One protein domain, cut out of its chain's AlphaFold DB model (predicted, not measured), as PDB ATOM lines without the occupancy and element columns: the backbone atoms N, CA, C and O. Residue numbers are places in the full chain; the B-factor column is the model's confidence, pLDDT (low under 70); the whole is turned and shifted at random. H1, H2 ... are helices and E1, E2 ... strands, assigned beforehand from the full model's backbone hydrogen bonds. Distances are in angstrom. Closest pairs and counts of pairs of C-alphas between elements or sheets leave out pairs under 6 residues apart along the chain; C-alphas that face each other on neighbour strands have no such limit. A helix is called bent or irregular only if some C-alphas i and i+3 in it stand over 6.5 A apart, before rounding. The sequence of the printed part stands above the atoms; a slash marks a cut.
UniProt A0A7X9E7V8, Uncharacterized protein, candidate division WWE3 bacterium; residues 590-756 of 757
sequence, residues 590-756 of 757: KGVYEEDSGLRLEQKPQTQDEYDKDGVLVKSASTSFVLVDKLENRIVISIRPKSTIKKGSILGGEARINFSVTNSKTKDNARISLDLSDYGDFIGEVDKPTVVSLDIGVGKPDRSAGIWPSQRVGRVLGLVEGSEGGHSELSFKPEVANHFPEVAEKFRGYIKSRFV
ATOM      1  N   LYS A 590     -27.963  60.373   8.075       83.31
ATOM      2  CA  LYS A 590     -28.615  60.770   9.331       83.31
ATOM      3  C   LYS A 590     -29.821  59.892   9.661       83.31
ATOM      4  O   LYS A 590     -29.989  59.417  10.786       83.31
ATOM      5  N   GLY A 591     -30.591  59.544   8.630       81.38
ATOM      6  CA  GLY A 591     -31.772  58.711   8.791       81.38
ATOM      7  C   GLY A 591     -31.497  57.286   9.291       81.38
ATOM      8  O   GLY A 591     -32.420  56.601   9.738       81.38
ATOM      9  N   VAL A 592     -30.242  56.825   9.241       87.00
ATOM     10  CA  VAL A 592     -29.829  55.502   9.734       87.00
ATOM     11  C   VAL A 592     -29.873  55.429  11.265       87.00
ATOM     12  O   VAL A 592     -30.041  54.337  11.813       87.00
ATOM     13  N   TYR A 593     -29.763  56.559  11.970       82.94
ATOM     14  CA  TYR A 593     -29.802  56.603  13.435       82.94
ATOM     15  C   TYR A 593     -30.992  57.378  14.016       82.94
ATOM     16  O   TYR A 593     -31.446  57.043  15.110       82.94
ATOM     17  N   GLU A 594     -31.591  58.308  13.274       80.69
ATOM     18  CA  GLU A 594     -32.787  59.044  13.716       80.69
ATOM     19  C   GLU A 594     -34.069  58.207  13.660       80.69
ATOM     20  O   GLU A 594     -34.422  57.669  12.606       80.69
ATOM     21  N   GLU A 595     -34.751  58.042  14.802       71.25
ATOM     22  CA  GLU A 595     -35.919  57.147  14.958       71.25
ATOM     23  C   GLU A 595     -37.048  57.434  13.955       71.25
ATOM     24  O   GLU A 595     -37.598  56.496  13.378       71.25
ATOM     25  N   ASP A 596     -37.301  58.708  13.653       68.12
ATOM     26  CA  ASP A 596     -38.399  59.161  12.786       68.12
ATOM     27  C   ASP A 596     -37.961  59.562  11.364       68.12
ATOM     28  O   ASP A 596     -38.671  60.284  10.650       68.12
ATOM     29  N   SER A 597     -36.811  59.063  10.903       74.56
ATOM     30  CA  SER A 597     -36.252  59.422   9.590       74.56
ATOM     31  C   SER A 597     -37.160  59.070   8.409       74.56
ATOM     32  O   SER A 597     -37.119  59.684   7.346       74.56
ATOM     33  N   GLY A 598     -38.026  58.069   8.587       80.00
ATOM     34  CA  GLY A 598     -38.846  57.512   7.516       80.00
ATOM     35  C   GLY A 598     -38.036  56.817   6.421       80.00
ATOM     36  O   GLY A 598     -38.574  56.597   5.336       80.00
ATOM     37  N   LEU A 599     -36.784  56.437   6.704       89.38
ATOM     38  CA  LEU A 599     -36.076  55.448   5.900       89.38
ATOM     39  C   LEU A 599     -36.834  54.122   5.945       89.38
ATOM     40  O   LEU A 599     -37.143  53.596   7.019       89.38
ATOM     41  N   ARG A 600     -37.092  53.549   4.772       91.62
ATOM     42  CA  ARG A 600     -37.731  52.239   4.630       91.62
ATOM     43  C   ARG A 600     -36.843  51.289   3.850       91.62
ATOM     44  O   ARG A 600     -36.114  51.688   2.947       91.62
ATOM     45  N   LEU A 601     -36.936  50.009   4.186       94.19
ATOM     46  CA  LEU A 601     -36.263  48.954   3.448       94.19
ATOM     47  C   LEU A 601     -36.956  48.769   2.084       94.19
ATOM     48  O   LEU A 601     -38.136  48.431   2.029       94.19
ATOM     49  N   GLU A 602     -36.230  48.998   0.989       93.25
ATOM     50  CA  GLU A 602     -36.744  48.864  -0.386       93.25
ATOM     51  C   GLU A 602     -36.977  47.391  -0.750       93.25
ATOM     52  O   GLU A 602     -37.942  47.034  -1.422       93.25
ATOM     53  N   GLN A 603     -36.090  46.514  -0.280       91.94
ATOM     54  CA  GLN A 603     -36.082  45.092  -0.607       91.94
ATOM     55  C   GLN A 603     -35.468  44.271   0.524       91.94
ATOM     56  O   GLN A 603     -34.674  44.776   1.316       91.94
ATOM     57  N   LYS A 604     -35.787  42.968   0.569       93.38
ATOM     58  CA  LYS A 604     -35.179  42.048   1.541       93.38
ATOM     59  C   LYS A 604     -33.646  42.161   1.506       93.38
ATOM     60  O   LYS A 604     -33.089  42.276   0.406       93.38
ATOM     61  N   PRO A 605     -32.969  42.098   2.671       95.94
ATOM     62  CA  PRO A 605     -31.518  42.183   2.710       95.94
ATOM     63  C   PRO A 605     -30.902  41.099   1.828       95.94
ATOM     64  O   PRO A 605     -31.322  39.941   1.866       95.94
ATOM     65  N   GLN A 606     -29.920  41.483   1.023       96.00
ATOM     66  CA  GLN A 606     -29.205  40.562   0.150       96.00
ATOM     67  C   GLN A 606     -28.021  39.984   0.912       96.00
ATOM     68  O   GLN A 606     -27.169  40.729   1.384       96.00
ATOM     69  N   THR A 607     -27.962  38.662   1.029       95.19
ATOM     70  CA  THR A 607     -26.854  37.953   1.676       95.19
ATOM     71  C   THR A 607     -26.058  37.174   0.646       95.19
ATOM     72  O   THR A 607     -26.646  36.546  -0.235       95.19
ATOM     73  N   GLN A 608     -24.740  37.158   0.793       93.94
ATOM     74  CA  GLN A 608     -23.854  36.347  -0.031       93.94
ATOM     75  C   GLN A 608     -22.995  35.450   0.863       93.94
ATOM     76  O   GLN A 608     -22.415  35.901   1.853       93.94
ATOM     77  N   ASP A 609     -22.946  34.167   0.508       95.88
ATOM     78  CA  ASP A 609     -22.036  33.198   1.109       95.88
ATOM     79  C   ASP A 609     -20.659  33.337   0.445       95.88
ATOM     80  O   ASP A 609     -20.554  33.470  -0.777       95.88
ATOM     81  N   GLU A 610     -19.601  33.314   1.246       94.88
ATOM     82  CA  GLU A 610     -18.217  33.490   0.790       94.88
ATOM     83  C   GLU A 610     -17.307  32.498   1.532       94.88
ATOM     84  O   GLU A 610     -17.768  31.784   2.422       94.88
ATOM     85  N   TYR A 611     -16.027  32.409   1.169       92.62
ATOM     86  CA  TYR A 611     -15.079  31.517   1.844       92.62
ATOM     87  C   TYR A 611     -14.116  32.312   2.715       92.62
ATOM     88  O   TYR A 611     -13.579  33.320   2.264       92.62
ATOM     89  N   ASP A 612     -13.869  31.864   3.942       90.44
ATOM     90  CA  ASP A 612     -12.801  32.435   4.763       90.44
ATOM     91  C   ASP A 612     -11.406  32.065   4.227       90.44
ATOM     92  O   ASP A 612     -11.260  31.326   3.247       90.44
ATOM     93  N   LYS A 613     -10.364  32.588   4.878       85.75
ATOM     94  CA  LYS A 613      -8.958  32.341   4.523       85.75
ATOM     95  C   LYS A 613      -8.558  30.859   4.529       85.75
ATOM     96  O   LYS A 613      -7.654  30.479   3.793       85.75
ATOM     97  N   ASP A 614      -9.254  30.030   5.306       91.06
ATOM     98  CA  ASP A 614      -9.018  28.586   5.403       91.06
ATOM     99  C   ASP A 614      -9.836  27.809   4.350       91.06
ATOM    100  O   ASP A 614      -9.772  26.582   4.238       91.06
ATOM    101  N   GLY A 615     -10.597  28.526   3.518       88.81
ATOM    102  CA  GLY A 615     -11.408  27.974   2.448       88.81
ATOM    103  C   GLY A 615     -12.708  27.333   2.932       88.81
ATOM    104  O   GLY A 615     -13.283  26.540   2.169       88.81
ATOM    105  N   VAL A 616     -13.166  27.661   4.145       94.62
ATOM    106  CA  VAL A 616     -14.431  27.218   4.745       94.62
ATOM    107  C   VAL A 616     -15.553  28.172   4.341       94.62
ATOM    108  O   VAL A 616     -15.385  29.389   4.334       94.62
ATOM    109  N   LEU A 617     -16.709  27.618   3.963       94.69
ATOM    110  CA  LEU A 617     -17.870  28.410   3.554       94.69
ATOM    111  C   LEU A 617     -18.485  29.125   4.765       94.69
ATOM    112  O   LEU A 617     -19.012  28.484   5.676       94.69
ATOM    113  N   VAL A 618     -18.484  30.452   4.731       93.19
ATOM    114  CA  VAL A 618     -19.140  31.330   5.696       93.19
ATOM    115  C   VAL A 618     -20.488  31.754   5.122       93.19
ATOM    116  O   VAL A 618     -20.567  32.463   4.117       93.19
ATOM    117  N   LYS A 619     -21.572  31.313   5.766       93.50
ATOM    118  CA  LYS A 619     -22.931  31.688   5.359       93.50
ATOM    119  C   LYS A 619     -23.216  33.148   5.679       93.50
ATOM    120  O   LYS A 619     -22.919  33.596   6.785       93.50
ATOM    121  N   SER A 620     -23.846  33.862   4.746       91.00
ATOM    122  CA  SER A 620     -24.153  35.295   4.877       91.00
ATOM    123  C   SER A 620     -22.923  36.111   5.296       91.00
ATOM    124  O   SER A 620     -23.003  36.981   6.167       91.00
ATOM    125  N   ALA A 621     -21.772  35.789   4.699       92.31
ATOM    126  CA  ALA A 621     -20.498  36.448   4.960       92.31
ATOM    127  C   ALA A 621     -20.575  37.956   4.693       92.31
ATOM    128  O   ALA A 621     -20.036  38.749   5.463       92.31
ATOM    129  N   SER A 622     -21.311  38.351   3.653       94.94
ATOM    130  CA  SER A 622     -21.653  39.743   3.383       94.94
ATOM    131  C   SER A 622     -23.169  39.941   3.330       94.94
ATOM    132  O   SER A 622     -23.939  39.047   2.966       94.94
ATOM    133  N   THR A 623     -23.629  41.107   3.783       97.25
ATOM    134  CA  THR A 623     -25.049  41.484   3.809       97.25
ATOM    135  C   THR A 623     -25.214  42.910   3.310       97.25
ATOM    136  O   THR A 623     -24.515  43.806   3.771       97.25
ATOM    137  N   SER A 624     -26.145  43.122   2.384       97.44
ATOM    138  CA  SER A 624     -26.492  44.439   1.853       97.44
ATOM    139  C   SER A 624     -27.943  44.792   2.158       97.44
ATOM    140  O   SER A 624     -28.860  44.022   1.866       97.44
ATOM    141  N   PHE A 625     -28.139  45.981   2.710       97.56
ATOM    142  CA  PHE A 625     -29.429  46.603   2.965       97.56
ATOM    143  C   PHE A 625     -29.621  47.724   1.958       97.56
ATOM    144  O   PHE A 625     -28.701  48.499   1.705       97.56
ATOM    145  N   VAL A 626     -30.812  47.798   1.379       96.94
ATOM    146  CA  VAL A 626     -31.165  48.865   0.451       96.94
ATOM    147  C   VAL A 626     -32.303  49.643   1.077       96.94
ATOM    148  O   VAL A 626     -33.412  49.126   1.205       96.94
ATOM    149  N   LEU A 627     -31.988  50.846   1.529       95.25
ATOM    150  CA  LEU A 627     -32.926  51.765   2.145       95.25
ATOM    151  C   LEU A 627     -33.268  52.863   1.142       95.25
ATOM    152  O   LEU A 627     -32.424  53.269   0.339       95.25
ATOM    153  N   VAL A 628     -34.495  53.350   1.218       92.75
ATOM    154  CA  VAL A 628     -34.937  54.543   0.500       92.75
ATOM    155  C   VAL A 628     -35.535  55.526   1.489       92.75
ATOM    156  O   VAL A 628     -36.241  55.127   2.422       92.75
ATOM    157  N   ASP A 629     -35.197  56.800   1.319       85.19
ATOM    158  CA  ASP A 629     -35.842  57.885   2.052       85.19
ATOM    159  C   ASP A 629     -37.154  58.309   1.372       85.19
ATOM    160  O   ASP A 629     -37.576  57.737   0.365       85.19
ATOM    161  N   LYS A 630     -37.819  59.321   1.934       78.81
ATOM    162  CA  LYS A 630     -39.083  59.857   1.401       78.81
ATOM    163  C   LYS A 630     -38.930  60.528   0.033       78.81
ATOM    164  O   LYS A 630     -39.933  60.772  -0.624       78.81
ATOM    165  N   LEU A 631     -37.702  60.834  -0.385       70.31
ATOM    166  CA  LEU A 631     -37.386  61.397  -1.700       70.31
ATOM    167  C   LEU A 631     -36.916  60.334  -2.685       70.31
ATOM    168  O   LEU A 631     -36.380  60.670  -3.747       70.31
ATOM    169  N   GLU A 632     -37.055  59.063  -2.316       84.50
ATOM    170  CA  GLU A 632     -36.557  57.925  -3.075       84.50
ATOM    171  C   GLU A 632     -35.033  57.991  -3.302       84.50
ATOM    172  O   GLU A 632     -34.500  57.349  -4.214       84.50
ATOM    173  N   ASN A 633     -34.291  58.756  -2.482       86.88
ATOM    174  CA  ASN A 633     -32.838  58.658  -2.457       86.88
ATOM    175  C   ASN A 633     -32.473  57.281  -1.938       86.88
ATOM    176  O   ASN A 633     -33.000  56.806  -0.931       86.88
ATOM    177  N   ARG A 634     -31.536  56.642  -2.626       93.88
ATOM    178  CA  ARG A 634     -31.212  55.245  -2.378       93.88
ATOM    179  C   ARG A 634     -29.932  55.135  -1.572       93.88
ATOM    180  O   ARG A 634     -28.875  55.548  -2.048       93.88
ATOM    181  N   ILE A 635     -30.022  54.531  -0.394       95.38
ATOM    182  CA  ILE A 635     -28.908  54.278   0.520       95.38
ATOM    183  C   ILE A 635     -28.647  52.772   0.544       95.38
ATOM    184  O   ILE A 635     -29.470  51.984   1.005       95.38
ATOM    185  N   VAL A 636     -27.490  52.352   0.046       96.38
ATOM    186  CA  VAL A 636     -27.033  50.961   0.103       96.38
ATOM    187  C   VAL A 636     -26.012  50.827   1.217       96.38
ATOM    188  O   VAL A 636     -24.953  51.445   1.152       96.38
ATOM    189  N   ILE A 637     -26.317  49.998   2.209       97.00
ATOM    190  CA  ILE A 637     -25.412  49.674   3.311       97.00
ATOM    191  C   ILE A 637     -24.949  48.235   3.124       97.00
ATOM    192  O   ILE A 637     -25.739  47.306   3.276       97.00
ATOM    193  N   SER A 638     -23.680  48.042   2.790       96.81
ATOM    194  CA  SER A 638     -23.067  46.734   2.567       96.81
ATOM    195  C   SER A 638     -22.044  46.453   3.656       96.81
ATOM    196  O   SER A 638     -21.117  47.233   3.852       96.81
ATOM    197  N   ILE A 639     -22.204  45.334   4.357       97.38
ATOM    198  CA  ILE A 639     -21.393  44.980   5.522       97.38
ATOM    199  C   ILE A 639     -20.792  43.593   5.309       97.38
ATOM    200  O   ILE A 639     -21.521  42.624   5.074       97.38
ATOM    201  N   ARG A 640     -19.466  43.499   5.417       96.12
ATOM    202  CA  ARG A 640     -18.697  42.254   5.480       96.12
ATOM    203  C   ARG A 640     -17.852  42.283   6.758       96.12
ATOM    204  O   ARG A 640     -16.857  42.995   6.788       96.12
ATOM    205  N   PRO A 641     -18.202  41.531   7.810       94.81
ATOM    206  CA  PRO A 641     -17.473  41.608   9.077       94.81
ATOM    207  C   PRO A 641     -16.044  41.051   9.032       94.81
ATOM    208  O   PRO A 641     -15.191  41.488   9.789       94.81
ATOM    209  N   LYS A 642     -15.750  40.080   8.163       92.88
ATOM    210  CA  LYS A 642     -14.431  39.427   8.086       92.88
ATOM    211  C   LYS A 642     -13.942  39.362   6.649       92.88
ATOM    212  O   LYS A 642     -14.757  39.173   5.753       92.88
ATOM    213  N   SER A 643     -12.630  39.453   6.445       90.19
ATOM    214  CA  SER A 643     -12.037  39.256   5.122       90.19
ATOM    215  C   SER A 643     -12.261  37.822   4.633       90.19
ATOM    216  O   SER A 643     -12.167  36.856   5.396       90.19
ATOM    217  N   THR A 644     -12.577  37.693   3.350       91.75
ATOM    218  CA  THR A 644     -12.893  36.439   2.661       91.75
ATOM    219  C   THR A 644     -12.104  36.341   1.362       91.75
ATOM    220  O   THR A 644     -11.645  37.340   0.813       91.75
ATOM    221  N   ILE A 645     -11.956  35.127   0.835       89.12
ATOM    222  CA  ILE A 645     -11.187  34.860  -0.381       89.12
ATOM    223  C   ILE A 645     -12.096  34.510  -1.556       89.12
ATOM    224  O   ILE A 645     -13.171  33.922  -1.408       89.12
ATOM    225  N   LYS A 646     -11.626  34.822  -2.765       89.56
ATOM    226  CA  LYS A 646     -12.244  34.322  -3.994       89.56
ATOM    227  C   LYS A 646     -11.958  32.826  -4.139       89.56
ATOM    228  O   LYS A 646     -10.802  32.410  -4.128       89.56
ATOM    229  N   LYS A 647     -12.997  32.020  -4.365       89.25
ATOM    230  CA  LYS A 647     -12.870  30.577  -4.629       89.25
ATOM    231  C   LYS A 647     -13.848  30.154  -5.721       89.25
ATOM    232  O   LYS A 647     -15.065  30.198  -5.550       89.25
ATOM    233  N   GLY A 648     -13.305  29.749  -6.871       89.31
ATOM    234  CA  GLY A 648     -14.103  29.475  -8.067       89.31
ATOM    235  C   GLY A 648     -14.801  30.739  -8.587       89.31
ATOM    236  O   GLY A 648     -14.151  31.760  -8.816       89.31
ATOM    237  N   SER A 649     -16.121  30.666  -8.774       87.56
ATOM    238  CA  SER A 649     -16.966  31.795  -9.193       87.56
ATOM    239  C   SER A 649     -17.437  32.683  -8.035       87.56
ATOM    240  O   SER A 649     -17.962  33.765  -8.288       87.56
ATOM    241  N   ILE A 650     -17.252  32.252  -6.782       85.38
ATOM    242  CA  ILE A 650     -17.653  33.016  -5.598       85.38
ATOM    243  C   ILE A 650     -16.556  34.037  -5.294       85.38
ATOM    244  O   ILE A 650     -15.404  33.677  -5.039       85.38
ATOM    245  N   LEU A 651     -16.921  35.317  -5.370       85.75
ATOM    246  CA  LEU A 651     -16.049  36.438  -5.029       85.75
ATOM    247  C   LEU A 651     -15.959  36.577  -3.503       85.75
ATOM    248  O   LEU A 651     -16.969  36.423  -2.821       85.75
ATOM    249  N   GLY A 652     -14.764  36.881  -3.000       86.69
ATOM    250  CA  GLY A 652     -14.544  37.334  -1.625       86.69
ATOM    251  C   GLY A 652     -14.132  38.805  -1.596       86.69
ATOM    252  O   GLY A 652     -14.231  39.507  -2.607       86.69
ATOM    253  N   GLY A 653     -13.651  39.269  -0.452       87.88
ATOM    254  CA  GLY A 653     -12.964  40.547  -0.322       87.88
ATOM    255  C   GLY A 653     -12.745  40.945   1.132       87.88
ATOM    256  O   GLY A 653     -13.077  40.209   2.056       87.88
ATOM    257  N   GLU A 654     -12.229  42.149   1.323       90.06
ATOM    258  CA  GLU A 654     -11.890  42.704   2.636       90.06
ATOM    259  C   GLU A 654     -13.113  42.884   3.535       90.06
ATOM    260  O   GLU A 654     -14.221  43.172   3.047       90.06
ATOM    261  N   ALA A 655     -12.895  42.772   4.847       92.31
ATOM    262  CA  ALA A 655     -13.866  43.226   5.833       92.31
ATOM    263  C   ALA A 655     -14.180  44.711   5.607       92.31
ATOM    264  O   ALA A 655     -13.268  45.512   5.415       92.31
ATOM    265  N   ARG A 656     -15.463  45.083   5.620       94.75
ATOM    266  CA  ARG A 656     -15.898  46.452   5.336       94.75
ATOM    267  C   ARG A 656     -17.286  46.799   5.845       94.75
ATOM    268  O   ARG A 656     -18.168  45.942   5.921       94.75
ATOM    269  N   ILE A 657     -17.497  48.087   6.071       95.88
ATOM    270  CA  ILE A 657     -18.788  48.749   6.234       95.88
ATOM    271  C   ILE A 657     -18.853  49.828   5.158       95.88
ATOM    272  O   ILE A 657     -18.100  50.793   5.189       95.88
ATOM    273  N   ASN A 658     -19.738  49.656   4.186       95.44
ATOM    274  CA  ASN A 658     -19.817  50.523   3.023       95.44
ATOM    275  C   ASN A 658     -21.205  51.136   2.885       95.44
ATOM    276  O   ASN A 658     -22.196  50.420   2.755       95.44
ATOM    277  N   PHE A 659     -21.243  52.454   2.792       95.12
ATOM    278  CA  PHE A 659     -22.407  53.255   2.476       95.12
ATOM    279  C   PHE A 659     -22.291  53.750   1.035       95.12
ATOM    280  O   PHE A 659     -21.280  54.328   0.642       95.12
ATOM    281  N   SER A 660     -23.329  53.545   0.230       95.50
ATOM    282  CA  SER A 660     -23.467  54.207  -1.064       95.50
ATOM    283  C   SER A 660     -24.792  54.937  -1.119       95.50
ATOM    284  O   SER A 660     -25.847  54.314  -1.030       95.50
ATOM    285  N   VAL A 661     -24.734  56.253  -1.273       93.38
ATOM    286  CA  VAL A 661     -25.913  57.111  -1.347       93.38
ATOM    287  C   VAL A 661     -26.059  57.584  -2.780       93.38
ATOM    288  O   VAL A 661     -25.100  58.064  -3.376       93.38
ATOM    289  N   THR A 662     -27.249  57.433  -3.350       91.50
ATOM    290  CA  THR A 662     -27.589  57.948  -4.679       91.50
ATOM    291  C   THR A 662     -28.698  58.971  -4.551       91.50
ATOM    292  O   THR A 662     -29.792  58.636  -4.093       91.50
ATOM    293  N   ASN A 663     -28.425  60.193  -4.998       82.94
ATOM    294  CA  ASN A 663     -29.440  61.223  -5.135       82.94
ATOM    295  C   ASN A 663     -30.421  60.808  -6.240       82.94
ATOM    296  O   ASN A 663     -30.018  60.552  -7.379       82.94
ATOM    297  N   SER A 664     -31.709  60.712  -5.921       81.25
ATOM    298  CA  SER A 664     -32.726  60.250  -6.868       81.25
ATOM    299  C   SER A 664     -32.907  61.209  -8.045       81.25
ATOM    300  O   SER A 664     -33.230  60.757  -9.146       81.25
ATOM    301  N   LYS A 665     -32.631  62.502  -7.851       70.19
ATOM    302  CA  LYS A 665     -32.813  63.565  -8.844       70.19
ATOM    303  C   LYS A 665     -31.577  63.780  -9.693       70.19
ATOM    304  O   LYS A 665     -31.625  63.577 -10.901       70.19
ATOM    305  N   THR A 666     -30.460  64.138  -9.063       73.19
ATOM    306  CA  THR A 666     -29.221  64.448  -9.793       73.19
ATOM    307  C   THR A 666     -28.531  63.191 -10.308       73.19
ATOM    308  O   THR A 666     -27.672  63.266 -11.184       73.19
ATOM    309  N   LYS A 667     -28.904  62.018  -9.772       80.31
ATOM    310  CA  LYS A 667     -28.236  60.727  -9.998       80.31
ATOM    311  C   LYS A 667     -26.773  60.713  -9.551       80.31
ATOM    312  O   LYS A 667     -26.086  59.714  -9.806       80.31
ATOM    313  N   ASP A 668     -26.315  61.763  -8.865       80.50
ATOM    314  CA  ASP A 668     -25.018  61.773  -8.209       80.50
ATOM    315  C   ASP A 668     -24.993  60.684  -7.141       80.50
ATOM    316  O   ASP A 668     -26.001  60.349  -6.512       80.50
ATOM    317  N   ASN A 669     -23.820  60.098  -6.973       88.12
ATOM    318  CA  ASN A 669     -23.594  59.023  -6.030       88.12
ATOM    319  C   ASN A 669     -22.385  59.388  -5.180       88.12
ATOM    320  O   ASN A 669     -21.402  59.881  -5.730       88.12
ATOM    321  N   ALA A 670     -22.436  59.124  -3.882       92.75
ATOM    322  CA  ALA A 670     -21.227  59.031  -3.083       92.75
ATOM    323  C   ALA A 670     -21.082  57.632  -2.509       92.75
ATOM    324  O   ALA A 670     -22.060  56.912  -2.270       92.75
ATOM    325  N   ARG A 671     -19.833  57.286  -2.240       93.31
ATOM    326  CA  ARG A 671     -19.434  56.103  -1.501       93.31
ATOM    327  C   ARG A 671     -18.620  56.543  -0.293       93.31
ATOM    328  O   ARG A 671     -17.718  57.360  -0.432       93.31
ATOM    329  N   ILE A 672     -18.953  55.979   0.859       93.88
ATOM    330  CA  ILE A 672     -18.221  56.105   2.114       93.88
ATOM    331  C   ILE A 672     -17.994  54.685   2.616       93.88
ATOM    332  O   ILE A 672     -18.955  53.972   2.889       93.88
ATOM    333  N   SER A 673     -16.747  54.253   2.707       93.00
ATOM    334  CA  SER A 673     -16.375  52.896   3.093       93.00
ATOM    335  C   SER A 673     -15.369  52.951   4.230       93.00
ATOM    336  O   SER A 673     -14.451  53.760   4.210       93.00
ATOM    337  N   LEU A 674     -15.581  52.107   5.230       93.81
ATOM    338  CA  LEU A 674     -14.600  51.767   6.246       93.81
ATOM    339  C   LEU A 674     -14.201  50.324   5.973       93.81
ATOM    340  O   LEU A 674     -15.085  49.464   5.923       93.81
ATOM    341  N   ASP A 675     -12.926  50.039   5.765       91.19
ATOM    342  CA  ASP A 675     -12.467  48.699   5.400       91.19
ATOM    343  C   ASP A 675     -11.135  48.342   6.050       91.19
ATOM    344  O   ASP A 675     -10.343  49.217   6.380       91.19
ATOM    345  N   LEU A 676     -10.918  47.043   6.282       89.19
ATOM    346  CA  LEU A 676      -9.583  46.525   6.575       89.19
ATOM    347  C   LEU A 676      -8.808  46.533   5.268       89.19
ATOM    348  O   LEU A 676      -9.076  45.713   4.394       89.19
ATOM    349  N   SER A 677      -7.909  47.496   5.149       77.06
ATOM    350  CA  SER A 677      -7.166  47.748   3.936       77.06
ATOM    351  C   SER A 677      -5.909  46.893   3.876       77.06
ATOM    352  O   SER A 677      -5.146  46.796   4.844       77.06
ATOM    353  N   ASP A 678      -5.699  46.328   2.688       65.81
ATOM    354  CA  ASP A 678      -4.475  45.655   2.272       65.81
ATOM    355  C   ASP A 678      -3.641  46.583   1.348       65.81
ATOM    356  O   ASP A 678      -2.889  46.110   0.500       65.81
ATOM    357  N   TYR A 679      -3.762  47.921   1.452       57.38
ATOM    358  CA  TYR A 679      -3.076  48.893   0.569       57.38
ATOM    359  C   TYR A 679      -1.558  48.693   0.501       57.38
ATOM    360  O   TYR A 679      -0.954  48.999  -0.526       57.38
ATOM    361  N   GLY A 680      -0.947  48.141   1.556       59.38
ATOM    362  CA  GLY A 680       0.442  47.679   1.533       59.38
ATOM    363  C   GLY A 680       0.737  46.805   0.316       59.38
ATOM    364  O   GLY A 680       1.647  47.110  -0.449       59.38
ATOM    365  N   ASP A 681      -0.108  45.816   0.029       60.62
ATOM    366  CA  ASP A 681       0.030  44.955  -1.149       60.62
ATOM    367  C   ASP A 681      -0.084  45.743  -2.463       60.62
ATOM    368  O   ASP A 681       0.603  45.430  -3.439       60.62
ATOM    369  N   PHE A 682      -0.914  46.792  -2.497       56.91
ATOM    370  CA  PHE A 682      -1.110  47.632  -3.682       56.91
ATOM    371  C   PHE A 682       0.114  48.499  -4.006       56.91
ATOM    372  O   PHE A 682       0.460  48.649  -5.179       56.91
ATOM    373  N   ILE A 683       0.787  49.046  -2.988       58.56
ATOM    374  CA  ILE A 683       2.019  49.837  -3.159       58.56
ATOM    375  C   ILE A 683       3.301  48.987  -3.140       58.56
ATOM    376  O   ILE A 683       4.394  49.526  -3.298       58.56
ATOM    377  N   GLY A 684       3.182  47.660  -3.004       62.66
ATOM    378  CA  GLY A 684       4.308  46.720  -3.014       62.66
ATOM    379  C   GLY A 684       4.983  46.497  -1.654       62.66
ATOM    380  O   GLY A 684       6.070  45.926  -1.599       62.66
ATOM    381  N   GLU A 685       4.345  46.913  -0.564       70.44
ATOM    382  CA  GLU A 685       4.749  46.730   0.833       70.44
ATOM    383  C   GLU A 685       3.951  45.597   1.504       70.44
ATOM    384  O   GLU A 685       3.120  45.821   2.382       70.44
ATOM    385  N   VAL A 686       4.232  44.356   1.098       64.50
ATOM    386  CA  VAL A 686       3.503  43.135   1.521       64.50
ATOM    387  C   VAL A 686       3.606  42.845   3.032       64.50
ATOM    388  O   VAL A 686       2.796  42.116   3.597       64.50
ATOM    389  N   ASP A 687       4.601  43.422   3.711       71.50
ATOM    390  CA  ASP A 687       4.810  43.270   5.159       71.50
ATOM    391  C   ASP A 687       4.063  44.330   5.995       71.50
ATOM    392  O   ASP A 687       4.164  44.342   7.229       71.50
ATOM    393  N   LYS A 688       3.331  45.252   5.352       74.31
ATOM    394  CA  LYS A 688       2.594  46.307   6.049       74.31
ATOM    395  C   LYS A 688       1.435  45.687   6.851       74.31
ATOM    396  O   LYS A 688       0.651  44.919   6.299       74.31
ATOM    397  N   PRO A 689       1.299  45.999   8.154       75.38
ATOM    398  CA  PRO A 689       0.209  45.467   8.963       75.38
ATOM    399  C   PRO A 689      -1.148  45.952   8.441       75.38
ATOM    400  O   PRO A 689      -1.275  47.107   8.038       75.38
ATOM    401  N   THR A 690      -2.164  45.086   8.503       80.69
ATOM    402  CA  THR A 690      -3.547  45.447   8.164       80.69
ATOM    403  C   THR A 690      -4.019  46.602   9.041       80.69
ATOM    404  O   THR A 690      -3.892  46.561  10.268       80.69
ATOM    405  N   VAL A 691      -4.603  47.616   8.414       87.38
ATOM    406  CA  VAL A 691      -5.119  48.820   9.070       87.38
ATOM    407  C   VAL A 691      -6.549  49.079   8.621       87.38
ATOM    408  O   VAL A 691      -6.968  48.626   7.560       87.38
ATOM    409  N   VAL A 692      -7.326  49.793   9.436       90.44
ATOM    410  CA  VAL A 692      -8.615  50.311   8.964       90.44
ATOM    411  C   VAL A 692      -8.356  51.533   8.094       90.44
ATOM    412  O   VAL A 692      -7.546  52.384   8.453       90.44
ATOM    413  N   SER A 693      -9.053  51.624   6.968       90.56
ATOM    414  CA  SER A 693      -9.019  52.775   6.078       90.56
ATOM    415  C   SER A 693     -10.397  53.413   5.938       90.56
ATOM    416  O   SER A 693     -11.428  52.748   6.071       90.56
ATOM    417  N   LEU A 694     -10.403  54.720   5.674       91.44
ATOM    418  CA  LEU A 694     -11.562  55.442   5.161       91.44
ATOM    419  C   LEU A 694     -11.408  55.607   3.645       91.44
ATOM    420  O   LEU A 694     -10.475  56.264   3.197       91.44
ATOM    421  N   ASP A 695     -12.349  55.075   2.871       90.88
ATOM    422  CA  ASP A 695     -12.428  55.217   1.415       90.88
ATOM    423  C   ASP A 695     -13.671  56.039   1.032       90.88
ATOM    424  O   ASP A 695     -14.817  55.613   1.225       90.88
ATOM    425  N   ILE A 696     -13.442  57.236   0.491       92.75
ATOM    426  CA  ILE A 696     -14.473  58.140  -0.020       92.75
ATOM    427  C   ILE A 696     -14.419  58.249  -1.545       92.75
ATOM    428  O   ILE A 696     -13.360  58.342  -2.166       92.75
ATOM    429  N   GLY A 697     -15.589  58.295  -2.176       91.12
ATOM    430  CA  GLY A 697     -15.690  58.375  -3.628       91.12
ATOM    431  C   GLY A 697     -16.968  59.032  -4.120       91.12
ATOM    432  O   GLY A 697     -17.979  59.046  -3.423       91.12
ATOM    433  N   VAL A 698     -16.928  59.541  -5.354       86.69
ATOM    434  CA  VAL A 698     -18.052  60.244  -5.993       86.69
ATOM    435  C   VAL A 698     -18.342  59.752  -7.415       86.69
ATOM    436  O   VAL A 698     -17.467  59.336  -8.182       86.69
ATOM    437  N   GLY A 699     -19.619  59.816  -7.777       82.31
ATOM    438  CA  GLY A 699     -20.211  59.314  -9.010       82.31
ATOM    439  C   GLY A 699     -20.239  57.783  -9.109       82.31
ATOM    440  O   GLY A 699     -19.750  57.052  -8.254       82.31
ATOM    441  N   LYS A 700     -20.815  57.269 -10.200       77.38
ATOM    442  CA  LYS A 700     -20.922  55.819 -10.439       77.38
ATOM    443  C   LYS A 700     -19.591  55.222 -10.920       77.38
ATOM    444  O   LYS A 700     -18.882  55.907 -11.662       77.38
ATOM    445  N   PRO A 701     -19.257  53.971 -10.558       74.25
ATOM    446  CA  PRO A 701     -18.108  53.279 -11.135       74.25
ATOM    447  C   PRO A 701     -18.293  53.093 -12.648       74.25
ATOM    448  O   PRO A 701     -19.330  52.589 -13.083       74.25
ATOM    449  N   ASP A 702     -17.281  53.449 -13.435       75.88
ATOM    450  CA  ASP A 702     -17.180  53.108 -14.856       75.88
ATOM    451  C   ASP A 702     -16.229  51.917 -14.997       75.88
ATOM    452  O   ASP A 702     -15.008  52.051 -15.088       75.88
ATOM    453  N   ARG A 703     -16.809  50.716 -14.975       74.62
ATOM    454  CA  ARG A 703     -16.044  49.463 -15.024       74.62
ATOM    455  C   ARG A 703     -15.367  49.235 -16.376       74.62
ATOM    456  O   ARG A 703     -14.373  48.521 -16.416       74.62
ATOM    457  N   SER A 704     -15.891  49.816 -17.456       72.94
ATOM    458  CA  SER A 704     -15.285  49.741 -18.790       72.94
ATOM    459  C   SER A 704     -14.021  50.584 -18.891       72.94
ATOM    460  O   SER A 704     -13.044  50.135 -19.482       72.94
ATOM    461  N   ALA A 705     -14.029  51.772 -18.287       69.38
ATOM    462  CA  ALA A 705     -12.867  52.653 -18.229       69.38
ATOM    463  C   ALA A 705     -11.926  52.335 -17.052       69.38
ATOM    464  O   ALA A 705     -10.864  52.938 -16.938       69.38
ATOM    465  N   GLY A 706     -12.316  51.417 -16.160       72.88
ATOM    466  CA  GLY A 706     -11.584  51.137 -14.924       72.88
ATOM    467  C   GLY A 706     -11.605  52.302 -13.927       72.88
ATOM    468  O   GLY A 706     -10.742  52.348 -13.053       72.88
ATOM    469  N   ILE A 707     -12.564  53.229 -14.059       74.62
ATOM    470  CA  ILE A 707     -12.671  54.430 -13.227       74.62
ATOM    471  C   ILE A 707     -13.575  54.151 -12.027       74.62
ATOM    472  O   ILE A 707     -14.789  53.950 -12.157       74.62
ATOM    473  N   TRP A 708     -12.990  54.185 -10.837       77.88
ATOM    474  CA  TRP A 708     -13.692  54.006  -9.569       77.88
ATOM    475  C   TRP A 708     -14.119  55.348  -8.957       77.88
ATOM    476  O   TRP A 708     -13.484  56.373  -9.204       77.88
ATOM    477  N   PRO A 709     -15.177  55.377  -8.123       79.69
ATOM    478  CA  PRO A 709     -15.620  56.610  -7.469       79.69
ATOM    479  C   PRO A 709     -14.517  57.291  -6.644       79.69
ATOM    480  O   PRO A 709     -14.413  58.517  -6.656       79.69
ATOM    481  N   SER A 710     -13.673  56.506  -5.970       80.06
ATOM    482  CA  SER A 710     -12.550  57.003  -5.168       80.06
ATOM    483  C   SER A 710     -11.434  57.614  -6.012       80.06
ATOM    484  O   SER A 710     -10.772  58.539  -5.559       80.06
ATOM    485  N   GLN A 711     -11.279  57.203  -7.275       82.12
ATOM    486  CA  GLN A 711     -10.327  57.822  -8.201       82.12
ATOM    487  C   GLN A 711     -10.777  59.214  -8.657       82.12
ATOM    488  O   GLN A 711      -9.932  60.049  -8.959       82.12
ATOM    489  N   ARG A 712     -12.085  59.505  -8.682       81.25
ATOM    490  CA  ARG A 712     -12.574  60.863  -8.988       81.25
ATOM    491  C   ARG A 712     -12.287  61.839  -7.852       81.25
ATOM    492  O   ARG A 712     -11.852  62.955  -8.105       81.25
ATOM    493  N   VAL A 713     -12.480  61.401  -6.607       85.25
ATOM    494  CA  VAL A 713     -12.025  62.164  -5.435       85.25
ATOM    495  C   VAL A 713     -10.499  62.243  -5.426       85.25
ATOM    496  O   VAL A 713      -9.947  63.326  -5.273       85.25
ATOM    497  N   GLY A 714      -9.820  61.124  -5.682       85.62
ATOM    498  CA  GLY A 714      -8.365  61.027  -5.742       85.62
ATOM    499  C   GLY A 714      -7.728  61.895  -6.823       85.62
ATOM    500  O   GLY A 714      -6.617  62.359  -6.621       85.62
ATOM    501  N   ARG A 715      -8.428  62.198  -7.921       87.38
ATOM    502  CA  ARG A 715      -7.972  63.195  -8.898       87.38
ATOM    503  C   ARG A 715      -7.841  64.574  -8.254       87.38
ATOM    504  O   ARG A 715      -6.800  65.197  -8.394       87.38
ATOM    505  N   VAL A 716      -8.875  65.028  -7.542       89.31
ATOM    506  CA  VAL A 716      -8.872  66.334  -6.859       89.31
ATOM    507  C   VAL A 716      -7.865  66.334  -5.710       89.31
ATOM    508  O   VAL A 716      -7.054  67.247  -5.600       89.31
ATOM    509  N   LEU A 717      -7.887  65.296  -4.873       91.06
ATOM    510  CA  LEU A 717      -7.015  65.213  -3.701       91.06
ATOM    511  C   LEU A 717      -5.556  64.905  -4.055       91.06
ATOM    512  O   LEU A 717      -4.670  65.257  -3.290       91.06
ATOM    513  N   GLY A 718      -5.287  64.361  -5.244       89.19
ATOM    514  CA  GLY A 718      -3.937  64.150  -5.770       89.19
ATOM    515  C   GLY A 718      -3.155  65.441  -6.021       89.19
ATOM    516  O   GLY A 718      -1.948  65.380  -6.235       89.19
ATOM    517  N   LEU A 719      -3.812  66.607  -5.956       90.62
ATOM    518  CA  LEU A 719      -3.131  67.901  -5.868       90.62
ATOM    519  C   LEU A 719      -2.329  68.045  -4.568       90.62
ATOM    520  O   LEU A 719      -1.317  68.739  -4.543       90.62
ATOM    521  N   VAL A 720      -2.788  67.425  -3.481       90.69
ATOM    522  CA  VAL A 720      -2.190  67.557  -2.155       90.69
ATOM    523  C   VAL A 720      -1.040  66.565  -2.020       90.69
ATOM    524  O   VAL A 720      -1.232  65.352  -2.103       90.69
ATOM    525  N   GLU A 721       0.164  67.083  -1.785       89.19
ATOM    526  CA  GLU A 721       1.351  66.256  -1.571       89.19
ATOM    527  C   GLU A 721       1.135  65.267  -0.414       89.19
ATOM    528  O   GLU A 721       0.673  65.637   0.667       89.19
ATOM    529  N   GLY A 722       1.459  63.994  -0.656       84.19
ATOM    530  CA  GLY A 722       1.282  62.918   0.320       84.19
ATOM    531  C   GLY A 722      -0.162  62.436   0.501       84.19
ATOM    532  O   GLY A 722      -0.392  61.582   1.353       84.19
ATOM    533  N   SER A 723      -1.132  62.938  -0.275       85.50
ATOM    534  CA  SER A 723      -2.501  62.418  -0.240       85.50
ATOM    535  C   SER A 723      -2.573  60.988  -0.781       85.50
ATOM    536  O   SER A 723      -2.087  60.678  -1.869       85.50
ATOM    537  N   GLU A 724      -3.281  60.130  -0.050       83.88
ATOM    538  CA  GLU A 724      -3.702  58.788  -0.481       83.88
ATOM    539  C   GLU A 724      -4.946  58.835  -1.408       83.88
ATOM    540  O   GLU A 724      -5.597  57.825  -1.694       83.88
ATOM    541  N   GLY A 725      -5.321  60.026  -1.888       86.44
ATOM    542  CA  GLY A 725      -6.499  60.249  -2.714       86.44
ATOM    543  C   GLY A 725      -7.791  60.052  -1.922       86.44
ATOM    544  O   GLY A 725      -7.957  60.601  -0.836       86.44
ATOM    545  N   GLY A 726      -8.731  59.268  -2.458       83.06
ATOM    546  CA  GLY A 726      -9.974  58.930  -1.751       83.06
ATOM    547  C   GLY A 726      -9.781  58.031  -0.520       83.06
ATOM    548  O   GLY A 726     -10.698  57.938   0.287       83.06
ATOM    549  N   HIS A 727      -8.611  57.407  -0.358       84.81
ATOM    550  CA  HIS A 727      -8.301  56.466   0.723       84.81
ATOM    551  C   HIS A 727      -7.574  57.158   1.889       84.81
ATOM    552  O   HIS A 727      -6.947  58.198   1.691       84.81
ATOM    553  N   SER A 728      -7.692  56.641   3.114       83.56
ATOM    554  CA  SER A 728      -6.975  57.158   4.289       83.56
ATOM    555  C   SER A 728      -6.738  56.078   5.339       83.56
ATOM    556  O   SER A 728      -7.620  55.782   6.147       83.56
ATOM    557  N   GLU A 729      -5.533  55.520   5.355       80.00
ATOM    558  CA  GLU A 729      -5.081  54.539   6.347       80.00
ATOM    559  C   GLU A 729      -4.472  55.192   7.589       80.00
ATOM    560  O   GLU A 729      -4.709  54.759   8.715       80.00
ATOM    561  N   LEU A 730      -3.734  56.291   7.397       75.31
ATOM    562  CA  LEU A 730      -3.039  57.022   8.469       75.31
ATOM    563  C   LEU A 730      -3.985  57.665   9.495       75.31
ATOM    564  O   LEU A 730      -3.554  58.196  10.521       75.31
ATOM    565  N   SER A 731      -5.282  57.652   9.208       76.44
ATOM    566  CA  SER A 731      -6.304  58.235  10.064       76.44
ATOM    567  C   SER A 731      -6.748  57.334  11.215       76.44
ATOM    568  O   SER A 731      -7.319  57.842  12.178       76.44
ATOM    569  N   PHE A 732      -6.466  56.031  11.157       84.00
ATOM    570  CA  PHE A 732      -6.859  55.069  12.186       84.00
ATOM    571  C   PHE A 732      -5.651  54.573  12.975       84.00
ATOM    572  O   PHE A 732      -4.555  54.403  12.438       84.00
ATOM    573  N   LYS A 733      -5.845  54.289  14.267       83.50
ATOM    574  CA  LYS A 733      -4.812  53.595  15.039       83.50
ATOM    575  C   LYS A 733      -4.660  52.156  14.521       83.50
ATOM    576  O   LYS A 733      -5.672  51.512  14.240       83.50
ATOM    577  N   PRO A 734      -3.439  51.589  14.474       83.62
ATOM    578  CA  PRO A 734      -3.237  50.216  13.997       83.62
ATOM    579  C   PRO A 734      -4.080  49.171  14.743       83.62
ATOM    580  O   PRO A 734      -4.589  48.224  14.152       83.62
ATOM    581  N   GLU A 735      -4.291  49.364  16.046       86.12
ATOM    582  CA  GLU A 735      -5.076  48.459  16.892       86.12
ATOM    583  C   GLU A 735      -6.564  48.371  16.516       86.12
ATOM    584  O   GLU A 735      -7.192  47.356  16.817       86.12
ATOM    585  N   VAL A 736      -7.120  49.372  15.814       88.25
ATOM    586  CA  VAL A 736      -8.518  49.356  15.339       88.25
ATOM    587  C   VAL A 736      -8.780  48.115  14.494       88.25
ATOM    588  O   VAL A 736      -9.857  47.525  14.579       88.25
ATOM    589  N   ALA A 737      -7.787  47.683  13.712       89.38
ATOM    590  CA  ALA A 737      -7.910  46.528  12.834       89.38
ATOM    591  C   ALA A 737      -8.293  45.245  13.589       89.38
ATOM    592  O   ALA A 737      -9.039  44.415  13.066       89.38
ATOM    593  N   ASN A 738      -7.865  45.114  14.849       89.50
ATOM    594  CA  ASN A 738      -8.186  43.963  15.695       89.50
ATOM    595  C   ASN A 738      -9.654  43.953  16.148       89.50
ATOM    596  O   ASN A 738     -10.217  42.883  16.378       89.50
ATOM    597  N   HIS A 739     -10.271  45.130  16.268       91.25
ATOM    598  CA  HIS A 739     -11.643  45.305  16.755       91.25
ATOM    599  C   HIS A 739     -12.663  45.459  15.621       91.25
ATOM    600  O   HIS A 739     -13.848  45.174  15.807       91.25
ATOM    601  N   PHE A 740     -12.221  45.870  14.429       92.19
ATOM    602  CA  PHE A 740     -13.096  46.161  13.297       92.19
ATOM    603  C   PHE A 740     -14.066  45.021  12.933       92.19
ATOM    604  O   PHE A 740     -15.240  45.315  12.696       92.19
ATOM    605  N   PRO A 741     -13.671  43.727  12.942       92.38
ATOM    606  CA  PRO A 741     -14.617  42.651  12.655       92.38
ATOM    607  C   PRO A 741     -15.802  42.572  13.619       92.38
ATOM    608  O   PRO A 741     -16.922  42.276  13.203       92.38
ATOM    609  N   GLU A 742     -15.567  42.838  14.903       92.94
ATOM    610  CA  GLU A 742     -16.618  42.851  15.921       92.94
ATOM    611  C   GLU A 742     -17.522  44.076  15.764       92.94
ATOM    612  O   GLU A 742     -18.747  43.938  15.771       92.94
ATOM    613  N   VAL A 743     -16.931  45.249  15.519       93.06
ATOM    614  CA  VAL A 743     -17.664  46.489  15.216       93.06
ATOM    615  C   VAL A 743     -18.584  46.297  14.010       93.06
ATOM    616  O   VAL A 743     -19.774  46.599  14.080       93.06
ATOM    617  N   ALA A 744     -18.074  45.739  12.910       94.50
ATOM    618  CA  ALA A 744     -18.858  45.492  11.703       94.50
ATOM    619  C   ALA A 744     -19.995  44.483  11.934       94.50
ATOM    620  O   ALA A 744     -21.092  44.648  11.393       94.50
ATOM    621  N   GLU A 745     -19.777  43.460  12.763       94.25
ATOM    622  CA  GLU A 745     -20.821  42.504  13.142       94.25
ATOM    623  C   GLU A 745     -21.929  43.163  13.978       94.25
ATOM    624  O   GLU A 745     -23.117  42.996  13.685       94.25
ATOM    625  N   LYS A 746     -21.556  43.960  14.983       93.62
ATOM    626  CA  LYS A 746     -22.500  44.715  15.818       93.62
ATOM    627  C   LYS A 746     -23.283  45.728  14.992       93.62
ATOM    628  O   LYS A 746     -24.508  45.793  15.107       93.62
ATOM    629  N   PHE A 747     -22.610  46.423  14.078       93.94
ATOM    630  CA  PHE A 747     -23.244  47.337  13.137       93.94
ATOM    631  C   PHE A 747     -24.259  46.628  12.231       93.94
ATOM    632  O   PHE A 747     -25.388  47.095  12.064       93.94
ATOM    633  N   ARG A 748     -23.924  45.438  11.720       95.00
ATOM    634  CA  ARG A 748     -24.874  44.597  10.975       95.00
ATOM    635  C   ARG A 748     -26.096  44.222  11.810       95.00
ATOM    636  O   ARG A 748     -27.217  44.270  11.296       95.00
ATOM    637  N   GLY A 749     -25.888  43.855  13.073       93.19
ATOM    638  CA  GLY A 749     -26.958  43.567  14.029       93.19
ATOM    639  C   GLY A 749     -27.896  44.758  14.224       93.19
ATOM    640  O   GLY A 749     -29.108  44.599  14.091       93.19
ATOM    641  N   TYR A 750     -27.327  45.945  14.439       91.88
ATOM    642  CA  TYR A 750     -28.053  47.204  14.609       91.88
ATOM    643  C   TYR A 750     -28.930  47.557  13.392       91.88
ATOM    644  O   TYR A 750     -30.130  47.805  13.530       91.88
ATOM    645  N   ILE A 751     -28.374  47.511  12.175       93.81
ATOM    646  CA  ILE A 751     -29.146  47.786  10.950       93.81
ATOM    647  C   ILE A 751     -30.286  46.776  10.787       93.81
ATOM    648  O   ILE A 751     -31.408  47.146  10.429       93.81
ATOM    649  N   LYS A 752     -30.032  45.499  11.097       93.31
ATOM    650  CA  LYS A 752     -31.050  44.452  11.029       93.31
ATOM    651  C   LYS A 752     -32.176  44.689  12.035       93.31
ATOM    652  O   LYS A 752     -33.331  44.658  11.626       93.31
ATOM    653  N   SER A 753     -31.872  44.951  13.308       91.12
ATOM    654  CA  SER A 753     -32.900  45.194  14.333       91.12
ATOM    655  C   SER A 753     -33.754  46.420  14.030       91.12
ATOM    656  O   SER A 753     -34.932  46.460  14.379       91.12
ATOM    657  N   ARG A 754     -33.165  47.416  13.367       88.44
ATOM    658  CA  ARG A 754     -33.841  48.663  13.034       88.44
ATOM    659  C   ARG A 754     -34.770  48.540  11.828       88.44
ATOM    660  O   ARG A 754     -35.909  48.996  11.893       88.44
ATOM    661  N   PHE A 755     -34.303  47.928  10.740       91.06
ATOM    662  CA  PHE A 755     -34.988  47.989   9.441       91.06
ATOM    663  C   PHE A 755     -35.591  46.667   8.961       91.06
ATOM    664  O   PHE A 755     -36.391  46.670   8.028       91.06
ATOM    665  N   VAL A 756     -35.227  45.534   9.566       88.62
ATOM    666  CA  VAL A 756     -35.739  44.212   9.185       88.62
ATOM    667  C   VAL A 756     -36.724  43.759  10.256       88.62
ATOM    668  O   VAL A 756     -36.330  43.172  11.261       88.62
TER     669      VAL A 756
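This is residues 590 to 756 of the 757 residues of an uncharacterized protein of candidate division WWE3 bacterium (UniProt A0A7X9E7V8). A twisted sheet of six strands makes a wall, and one long helix, H3, packs slantwise over one face of it in two layers, that is, with its helix on one face of the sheet. The short helix H2 sits beside the edge strand E6 at the sheet's level, and the tiny helix H1 lies beyond the strand ends, in the loop between E5 and E6. The 167 printed residues hold three named helices and six named strands, in the order E1 E2 E3 E4 E5 H1 E6 H2 H3; the sheet, ordered E1 E2 E3 E4 E5 E6, is antiparallel throughout, and the class is mixed, helices and strands. The whole is compact, with a radius of gyration of the C-alphas of 16.6 A and spans of 45 by 42 by 33 A.

Find C-alpha 600 at (-37.731, 52.239, 4.630), where E1, residues 600 to 611, begins; it runs 30.8 A and bends by 59 degrees at residue 603. E2, residues 617 to 628, spans 31.4 A. Next come E3, residues 634 to 640, 19.7 A, and E4, residues 656 to 662, 19.2 A. E5, residues 669 to 677, spans 22.3 A and bends by 56 degrees at residue 674. H1, residues 679 to 683, is followed by E6, residues 691 to 698, 22.9 A, and then by H2, residues 709 to 717, 12.7 A. Look last for H3, residues 736 to 755, which runs 27.2 A from C-alpha 736 at (-8.518, 49.356, 15.339) to C-alpha 755 at (-34.988, 47.989, 9.441). H3 is irregular, with C-alphas 738 and 741 7.2 A apart, and has a kink of 31 degrees near residue 743.

Begin with the sheet, where E1 to E5 form a meander, each strand the antiparallel neighbour of the one before. Look for N 606 and O 624 at 2.9 A between E1 and E2, N 625 and O 637 at 2.8 A between E2 and E3, N 638 and O 658 at 2.8 A between E3 and E4, N 659 and O 672 at 2.7 A between E4 and E5, and N 673 and O 695 at 2.8 A between E5 and E6. H3 is on the sheet at a height of 9.0 A, over E2, E3 and E5 and only just over E4, with 3 C-alphas; it runs slantwise to the strands, at 41 degrees to E3 on the local plane. Its closest C-alphas to E3 are those of Arg 748 and Ile 639, 6.5 A apart. For H2 and E6 the closest C-alphas are those of Ser 710 and Gly 697, 3.8 A apart. H1 is not on the sheet, and H1 and H3 are apart. Every O i to N i+4 pair is within hydrogen-bond range in H1, against 4 of 5 in H2 and 14 of 16 in H3.

The C-alphas of Asp 596 and Gly 684 are the two farthest apart, at 47.2 A. The printed part has no cut. The links from E3 to E4 and from H2 to H3 are long; in the second, residues 727 to 728 pair antiparallel with residues 694 to 695 of E6. Mean pLDDT of the printed part is 86.4, with residues 596, 678 to 684, 686 and 705 under 70.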